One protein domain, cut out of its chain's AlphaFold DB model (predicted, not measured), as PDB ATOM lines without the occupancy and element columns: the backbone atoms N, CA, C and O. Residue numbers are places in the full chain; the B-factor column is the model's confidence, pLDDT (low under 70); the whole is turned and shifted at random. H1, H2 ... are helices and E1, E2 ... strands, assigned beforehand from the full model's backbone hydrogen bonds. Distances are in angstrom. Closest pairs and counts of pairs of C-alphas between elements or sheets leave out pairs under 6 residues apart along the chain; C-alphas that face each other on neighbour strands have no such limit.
ATOM      1  N   PHE A  94      60.713 121.706  91.019       82.38
ATOM      2  CA  PHE A  94      61.479 120.496  91.287       82.38
ATOM      3  C   PHE A  94      62.648 120.752  92.240       82.38
ATOM      4  O   PHE A  94      63.032 119.840  92.971       82.38
ATOM      5  N   ARG A  95      63.221 121.960  92.287       83.12
ATOM      6  CA  ARG A  95      64.288 122.291  93.239       83.12
ATOM      7  C   ARG A  95      63.800 122.208  94.682       83.12
ATOM      8  O   ARG A  95      64.500 121.652  95.529       83.12
ATOM      9  N   GLU A  96      62.610 122.733  94.953       83.00
ATOM     10  CA  GLU A  96      62.002 122.703  96.282       83.00
ATOM     11  C   GLU A  96      61.614 121.279  96.674       83.00
ATOM     12  O   GLU A  96      61.888 120.857  97.797       83.00
ATOM     13  N   LEU A  97      61.074 120.506  95.728       84.69
ATOM     14  CA  LEU A  97      60.748 119.099  95.947       84.69
ATOM     15  C   LEU A  97      61.995 118.274  96.299       84.69
ATOM     16  O   LEU A  97      61.996 117.537  97.283       84.69
ATOM     17  N   HIS A  98      63.086 118.429  95.542       85.12
ATOM     18  CA  HIS A  98      64.348 117.749  95.843       85.12
ATOM     19  C   HIS A  98      64.928 118.179  97.193       85.12
ATOM     20  O   HIS A  98      65.522 117.356  97.892       85.12
ATOM     21  N   GLN A  99      64.772 119.451  97.570       87.12
ATOM     22  CA  GLN A  99      65.182 119.936  98.883       87.12
ATOM     23  C   GLN A  99      64.370 119.264  99.995       87.12
ATOM     24  O   GLN A  99      64.967 118.753 100.938       87.12
ATOM     25  N   ILE A 100      63.045 119.177  99.847       87.44
ATOM     26  CA  ILE A 100      62.167 118.495 100.804       87.44
ATOM     27  C   ILE A 100      62.542 117.015 100.925       87.44
ATOM     28  O   ILE A 100      62.758 116.532 102.030       87.44
ATOM     29  N   ILE A 101      62.689 116.293  99.808       88.62
ATOM     30  CA  ILE A 101      63.059 114.867  99.821       88.62
ATOM     31  C   ILE A 101      64.409 114.662 100.519       88.62
ATOM     32  O   ILE A 101      64.561 113.738 101.323       88.62
ATOM     33  N   ARG A 102      65.388 115.531 100.247       89.75
ATOM     34  CA  ARG A 102      66.707 115.480 100.883       89.75
ATOM     35  C   ARG A 102      66.613 115.707 102.390       89.75
ATOM     36  O   ARG A 102      67.166 114.913 103.142       89.75
ATOM     37  N   GLU A 103      65.928 116.762 102.821       91.25
ATOM     38  CA  GLU A 103      65.740 117.097 104.237       91.25
ATOM     39  C   GLU A 103      64.996 115.976 104.977       91.25
ATOM     40  O   GLU A 103      65.436 115.557 106.046       91.25
ATOM     41  N   THR A 104      63.945 115.406 104.375       90.56
ATOM     42  CA  THR A 104      63.230 114.236 104.908       90.56
ATOM     43  C   THR A 104      64.162 113.039 105.071       90.56
ATOM     44  O   THR A 104      64.216 112.448 106.146       90.56
ATOM     45  N   THR A 105      64.928 112.699 104.031       89.31
ATOM     46  CA  THR A 105      65.836 111.541 104.043       89.31
ATOM     47  C   THR A 105      66.924 111.708 105.103       89.31
ATOM     48  O   THR A 105      67.206 110.773 105.849       89.31
ATOM     49  N   ILE A 106      67.507 112.903 105.214       87.44
ATOM     50  CA  ILE A 106      68.513 113.211 106.234       87.44
ATOM     51  C   ILE A 106      67.893 113.133 107.636       87.44
ATOM     52  O   ILE A 106      68.458 112.483 108.512       87.44
ATOM     53  N   GLY A 107      66.721 113.730 107.860       87.19
ATOM     54  CA  GLY A 107      66.061 113.681 109.164       87.19
ATOM     55  C   GLY A 107      65.757 112.252 109.626       87.19
ATOM     56  O   GLY A 107      66.132 111.884 110.737       87.19
ATOM     57  N   ILE A 108      65.202 111.414 108.742       88.44
ATOM     58  CA  ILE A 108      64.830 110.031 109.071       88.44
ATOM     59  C   ILE A 108      66.067 109.145 109.244       88.44
ATOM     60  O   ILE A 108      66.199 108.470 110.261       88.44
ATOM     61  N   TYR A 109      66.976 109.129 108.267       89.75
ATOM     62  CA  TYR A 109      68.051 108.132 108.230       89.75
ATOM     63  C   TYR A 109      69.343 108.575 108.915       89.75
ATOM     64  O   TYR A 109      70.100 107.723 109.370       89.75
ATOM     65  N   VAL A 110      69.620 109.880 108.987       87.38
ATOM     66  CA  VAL A 110      70.836 110.397 109.641       87.38
ATOM     67  C   VAL A 110      70.549 110.776 111.089       87.38
ATOM     68  O   VAL A 110      71.324 110.422 111.973       87.38
ATOM     69  N   PHE A 111      69.437 111.470 111.345       86.06
ATOM     70  CA  PHE A 111      69.094 111.948 112.688       86.06
ATOM     71  C   PHE A 111      68.102 111.053 113.442       86.06
ATOM     72  O   PHE A 111      67.928 111.247 114.643       86.06
ATOM     73  N   GLY A 112      67.463 110.081 112.780       87.50
ATOM     74  CA  GLY A 112      66.463 109.213 113.412       87.50
ATOM     75  C   GLY A 112      65.191 109.953 113.844       87.50
ATOM     76  O   GLY A 112      64.494 109.494 114.744       87.50
ATOM     77  N   GLN A 113      64.904 111.116 113.251       85.38
ATOM     78  CA  GLN A 113      63.766 111.967 113.595       85.38
ATOM     79  C   GLN A 113      62.741 111.954 112.461       85.38
ATOM     80  O   GLN A 113      63.090 112.151 111.299       85.38
ATOM     81  N   LEU A 114      61.469 111.739 112.793       86.06
ATOM     82  CA  LEU A 114      60.369 111.817 111.831       86.06
ATOM     83  C   LEU A 114      59.891 113.268 111.681       86.06
ATOM     84  O   LEU A 114      59.899 114.004 112.666       86.06
ATOM     85  N   PRO A 115      59.455 113.696 110.486       86.44
ATOM     86  CA  PRO A 115      58.898 115.027 110.300       86.44
ATOM     87  C   PRO A 115      57.528 115.110 110.976       86.44
ATOM     88  O   PRO A 115      56.542 114.558 110.492       86.44
ATOM     89  N   SER A 116      57.469 115.811 112.103       84.12
ATOM     90  CA  SER A 116      56.246 116.037 112.868       84.12
ATOM     91  C   SER A 116      56.162 117.485 113.345       84.12
ATOM     92  O   SER A 116      57.173 118.180 113.457       84.12
ATOM     93  N   ILE A 117      54.944 117.937 113.634       85.00
ATOM     94  CA  ILE A 117      54.686 119.207 114.313       85.00
ATOM     95  C   ILE A 117      53.857 118.910 115.559       85.00
ATOM     96  O   ILE A 117      52.807 118.275 115.469       85.00
ATOM     97  N   SER A 118      54.352 119.323 116.723       81.25
ATOM     98  CA  SER A 118      53.643 119.202 117.997       81.25
ATOM     99  C   SER A 118      53.430 120.586 118.595       81.25
ATOM    100  O   SER A 118      54.218 121.509 118.391       81.25
ATOM    101  N   LEU A 119      52.323 120.755 119.309       77.19
ATOM    102  CA  LEU A 119      52.031 121.966 120.064       77.19
ATOM    103  C   LEU A 119      52.323 121.656 121.528       77.19
ATOM    104  O   LEU A 119      51.586 120.905 122.159       77.19
ATOM    105  N   GLU A 120      53.416 122.206 122.048       73.06
ATOM    106  CA  GLU A 120      53.837 121.966 123.428       73.06
ATOM    107  C   GLU A 120      53.640 123.220 124.273       73.06
ATOM    108  O   GLU A 120      53.854 124.353 123.821       73.06
ATOM    109  N   ALA A 121      53.198 123.003 125.511       72.81
ATOM    110  CA  ALA A 121      53.136 124.046 126.515       72.81
ATOM    111  C   ALA A 121      54.553 124.325 127.026       72.81
ATOM    112  O   ALA A 121      55.231 123.447 127.558       72.81
ATOM    113  N   ASN A 122      54.994 125.562 126.862       70.44
ATOM    114  CA  ASN A 122      56.233 126.062 127.420       70.44
ATOM    115  C   ASN A 122      56.071 126.326 128.924       70.44
ATOM    116  O   ASN A 122      54.968 126.505 129.446       70.44
ATOM    117  N   PHE A 123      57.203 126.434 129.618       65.94
ATOM    118  CA  PHE A 123      57.249 126.775 131.043       65.94
ATOM    119  C   PHE A 123      56.612 128.132 131.377       65.94
ATOM    120  O   PHE A 123      56.190 128.348 132.510       65.94
ATOM    121  N   ASP A 124      56.510 129.035 130.400       61.47
ATOM    122  CA  ASP A 124      55.861 130.337 130.542       61.47
ATOM    123  C   ASP A 124      54.336 130.303 130.333       61.47
ATOM    124  O   ASP A 124      53.717 131.351 130.165       61.47
ATOM    125  N   GLN A 125      53.728 129.109 130.327       63.75
ATOM    126  CA  GLN A 125      52.316 128.861 129.996       63.75
ATOM    127  C   GLN A 125      51.920 129.267 128.567       63.75
ATOM    128  O   GLN A 125      50.753 129.143 128.193       63.75
ATOM    129  N   SER A 126      52.866 129.720 127.739       64.12
ATOM    130  CA  SER A 126      52.624 129.893 126.313       64.12
ATOM    131  C   SER A 126      52.656 128.536 125.618       64.12
ATOM    132  O   SER A 126      53.343 127.616 126.046       64.12
ATOM    133  N   THR A 127      51.939 128.398 124.513       69.00
ATOM    134  CA  THR A 127      52.038 127.212 123.660       69.00
ATOM    135  C   THR A 127      52.785 127.580 122.387       69.00
ATOM    136  O   THR A 127      52.403 128.541 121.711       69.00
ATOM    137  N   SER A 128      53.824 126.830 122.027       71.56
ATOM    138  CA  SER A 128      54.525 127.014 120.752       71.56
ATOM    139  C   SER A 128      54.583 125.724 119.955       71.56
ATOM    140  O   SER A 128      54.684 124.638 120.517       71.56
ATOM    141  N   CYS A 129      54.547 125.862 118.632       77.06
ATOM    142  CA  CYS A 129      54.785 124.742 117.735       77.06
ATOM    143  C   CYS A 129      56.261 124.340 117.834       77.06
ATOM    144  O   CYS A 129      57.136 125.146 117.508       77.06
ATOM    145  N   GLN A 130      56.515 123.120 118.292       79.75
ATOM    146  CA  GLN A 130      57.831 122.504 118.318       79.75
ATOM    147  C   GLN A 130      58.015 121.669 117.051       79.75
ATOM    148  O   GLN A 130      57.097 120.984 116.588       79.75
ATOM    149  N   LEU A 131      59.215 121.751 116.481       85.88
ATOM    150  CA  LEU A 131      59.663 120.868 115.412       85.88
ATOM    151  C   LEU A 131      60.855 120.055 115.909       85.88
ATOM    152  O   LEU A 131      61.670 120.585 116.669       85.88
ATOM    153  N   PRO A 132      61.014 118.807 115.441       86.81
ATOM    154  CA  PRO A 132      62.237 118.059 115.667       86.81
ATOM    155  C   PRO A 132      63.444 118.855 115.163       86.81
ATOM    156  O   PRO A 132      63.380 119.514 114.121       86.81
ATOM    157  N   GLN A 133      64.552 118.782 115.901       85.31
ATOM    158  CA  GLN A 133      65.745 119.597 115.658       85.31
ATOM    159  C   GLN A 133      66.296 119.445 114.231       85.31
ATOM    160  O   GLN A 133      66.790 120.416 113.666       85.31
ATOM    161  N   ALA A 134      66.159 118.260 113.626       86.75
ATOM    162  CA  ALA A 134      66.562 117.995 112.246       86.75
ATOM    163  C   ALA A 134      65.802 118.837 111.206       86.75
ATOM    164  O   ALA A 134      66.286 119.002 110.088       86.75
ATOM    165  N   TYR A 135      64.630 119.370 111.564       89.12
ATOM    166  CA  TYR A 135      63.753 120.129 110.676       89.12
ATOM    167  C   TYR A 135      63.650 121.615 111.037       89.12
ATOM    168  O   TYR A 135      62.971 122.369 110.331       89.12
ATOM    169  N   VAL A 136      64.349 122.069 112.080       85.25
ATOM    170  CA  VAL A 136      64.452 123.497 112.409       85.25
ATOM    171  C   VAL A 136      65.180 124.215 111.267       85.25
ATOM    172  O   VAL A 136      66.214 123.758 110.793       85.25
ATOM    173  N   ASP A 137      64.595 125.310 110.777       85.25
ATOM    174  CA  ASP A 137      65.092 126.110 109.642       85.25
ATOM    175  C   ASP A 137      65.225 125.379 108.288       85.25
ATOM    176  O   ASP A 137      65.810 125.905 107.342       85.25
ATOM    177  N   THR A 138      64.597 124.210 108.147       90.81
ATOM    178  CA  THR A 138      64.516 123.467 106.875       90.81
ATOM    179  C   THR A 138      63.313 123.890 106.033       90.81
ATOM    180  O   THR A 138      62.323 124.405 106.564       90.81
ATOM    181  N   ARG A 139      63.339 123.657 104.712       87.31
ATOM    182  CA  ARG A 139      62.175 123.934 103.854       87.31
ATOM    183  C   ARG A 139      60.970 123.101 104.282       87.31
ATOM    184  O   ARG A 139      59.875 123.656 104.376       87.31
ATOM    185  N   LEU A 140      61.173 121.824 104.600       89.75
ATOM    186  CA  LEU A 140      60.130 120.941 105.118       89.75
ATOM    187  C   LEU A 140      59.524 121.472 106.423       89.75
ATOM    188  O   LEU A 140      58.304 121.573 106.534       89.75
ATOM    189  N   GLY A 141      60.353 121.886 107.385       88.62
ATOM    190  CA  GLY A 141      59.873 122.468 108.640       88.62
ATOM    191  C   GLY A 141      59.048 123.739 108.426       88.62
ATOM    192  O   GLY A 141      58.000 123.922 109.042       88.62
ATOM    193  N   GLN A 142      59.454 124.595 107.485       86.81
ATOM    194  CA  GLN A 142      58.685 125.789 107.121       86.81
ATOM    195  C   GLN A 142      57.335 125.445 106.474       86.81
ATOM    196  O   GLN A 142      56.345 126.127 106.746       86.81
ATOM    197  N   VAL A 143      57.274 124.393 105.652       87.56
ATOM    198  CA  VAL A 143      56.015 123.886 105.079       87.56
ATOM    199  C   VAL A 143      55.092 123.364 106.183       87.56
ATOM    200  O   VAL A 143      53.928 123.755 106.213       87.56
ATOM    201  N   LEU A 144      55.606 122.583 107.139       87.62
ATOM    202  CA  LEU A 144      54.824 122.092 108.283       87.62
ATOM    203  C   LEU A 144      54.237 123.240 109.119       87.62
ATOM    204  O   LEU A 144      53.048 123.237 109.430       87.62
ATOM    205  N   ILE A 145      55.038 124.270 109.417       84.31
ATOM    206  CA  ILE A 145      54.557 125.479 110.104       84.31
ATOM    207  C   ILE A 145      53.474 126.180 109.271       84.31
ATOM    208  O   ILE A 145      52.483 126.664 109.813       84.31
ATOM    209  N   ASN A 146      53.641 126.280 107.952       82.44
ATOM    210  CA  ASN A 146      52.645 126.926 107.099       82.44
ATOM    211  C   ASN A 146      51.316 126.168 107.085       82.44
ATOM    212  O   ASN A 146      50.277 126.820 107.131       82.44
ATOM    213  N   ILE A 147      51.343 124.834 107.091       83.44
ATOM    214  CA  ILE A 147      50.139 124.001 107.193       83.44
ATOM    215  C   ILE A 147      49.422 124.260 108.522       83.44
ATOM    216  O   ILE A 147      48.228 124.547 108.519       83.44
ATOM    217  N   ASP A 148      50.138 124.254 109.649       82.12
ATOM    218  CA  ASP A 148      49.560 124.558 110.968       82.12
ATOM    219  C   ASP A 148      48.906 125.949 111.008       82.12
ATOM    220  O   ASP A 148      47.763 126.107 111.442       82.12
ATOM    221  N   TYR A 149      49.580 126.968 110.477       76.94
ATOM    222  CA  TYR A 149      49.005 128.309 110.407       76.94
ATOM    223  C   TYR A 149      47.858 128.432 109.403       76.94
ATOM    224  O   TYR A 149      46.957 129.235 109.634       76.94
ATOM    225  N   MET A 150      47.862 127.665 108.313       73.81
ATOM    226  CA  MET A 150      46.742 127.598 107.374       73.81
ATOM    227  C   MET A 150      45.516 126.970 108.043       73.81
ATOM    228  O   MET A 150      44.422 127.514 107.928       73.81
ATOM    229  N   MET A 151      45.702 125.897 108.813       73.88
ATOM    230  CA  MET A 151      44.637 125.273 109.603       73.88
ATOM    231  C   MET A 151      44.092 126.232 110.669       73.88
ATOM    232  O   MET A 151      42.881 126.421 110.776       73.88
ATOM    233  N   LYS A 152      44.971 126.938 111.390       73.06
ATOM    234  CA  LYS A 152      44.571 128.000 112.331       73.06
ATOM    235  C   LYS A 152      43.842 129.146 111.630       73.06
ATOM    236  O   LYS A 152      42.865 129.667 112.158       73.06
ATOM    237  N   ALA A 153      44.281 129.535 110.435       66.50
ATOM    238  CA  ALA A 153      43.626 130.569 109.645       66.50
ATOM    239  C   ALA A 153      42.238 130.136 109.166       66.50
ATOM    240  O   ALA A 153      41.322 130.955 109.179       66.50
ATOM    241  N   LEU A 154      42.073 128.866 108.793       64.50
ATOM    242  CA  LEU A 154      40.782 128.282 108.442       64.50
ATOM    243  C   LEU A 154      39.815 128.331 109.632       64.50
ATOM    244  O   LEU A 154      38.650 128.679 109.456       64.50
ATOM    245  N   TRP A 155      40.296 128.032 110.840       62.50
ATOM    246  CA  TRP A 155      39.468 128.028 112.050       62.50
ATOM    247  C   TRP A 155      39.148 129.428 112.582       62.50
ATOM    248  O   TRP A 155      38.026 129.678 113.013       62.50
ATOM    249  N   HIS A 156      40.108 130.352 112.547       62.22
ATOM    250  CA  HIS A 156      39.953 131.698 113.114       62.22
ATOM    251  C   HIS A 156      39.593 132.774 112.078       62.22
ATOM    252  O   HIS A 156      39.364 133.924 112.446       62.22
TER     253      HIS A 156
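AT A GLANCE: This is residues 94 to 156 of the 362 residues of the protein "ankyrin and armadillo repeat-containing protein-like" of Lingula unguis (UniProt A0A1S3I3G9). Two helices meet roughly as a T, with the first residues of H2 near the middle of H1 and the rest of H2 pointing away from it. A small hairpin, E1 and E2, reaches out on the same side of H1 and passes H2 with few contacts, while residues 150 to 156 of H2 stick out free. The printed part has 63 residues, with named elements in the order H1, E1, E2, H2; the two-strand sheet is antiparallel and the class is mostly helix. It is only just loose, close to compact, with a radius of gyration of the C-alphas of 13.1 A, and its outline is flat, 35 by 27 by 14 A.

IN THESE COORDINATES: H1, residues 94 to 109, begins at C-alpha 94 (61.479, 120.496, 91.287) and is 22.0 A long from first to last C-alpha. E1 is residues 118 to 121 and E2 residues 127 to 130. H2, residues 139 to 156, is 25.3 A long and ends at C-alpha 156 (39.953, 131.698, 113.114).

HOW THE PARTS SIT: H1 and H2 touch, about perpendicular at 79 degrees; H2 does so with residues 139 to 140 alone, and the closest C-alphas, of Ile 100 and Leu 140, are 5.4 A apart. E1 and E2 form an antiparallel hairpin at 143 degrees, with N 130 and O 118 at 2.8 A and N 120 and O 128 at 3.1 A, within hydrogen-bond range. The closest C-alphas of E2 and H2, of Cys 129 and Ile 145, are 7.7 A apart. H1 and E2 are apart, as are E1 and H2. In H1 and H2 every O i to N i+4 pair is within hydrogen-bond range.

THE WHOLE: The two C-alphas farthest apart, of Phe 94 and Asp 124, are 40.9 A apart. The printed part has no cut and no long link. Mean pLDDT of the printed part is 81.3; residues 123 to 127 and 153 to 156 are under 70.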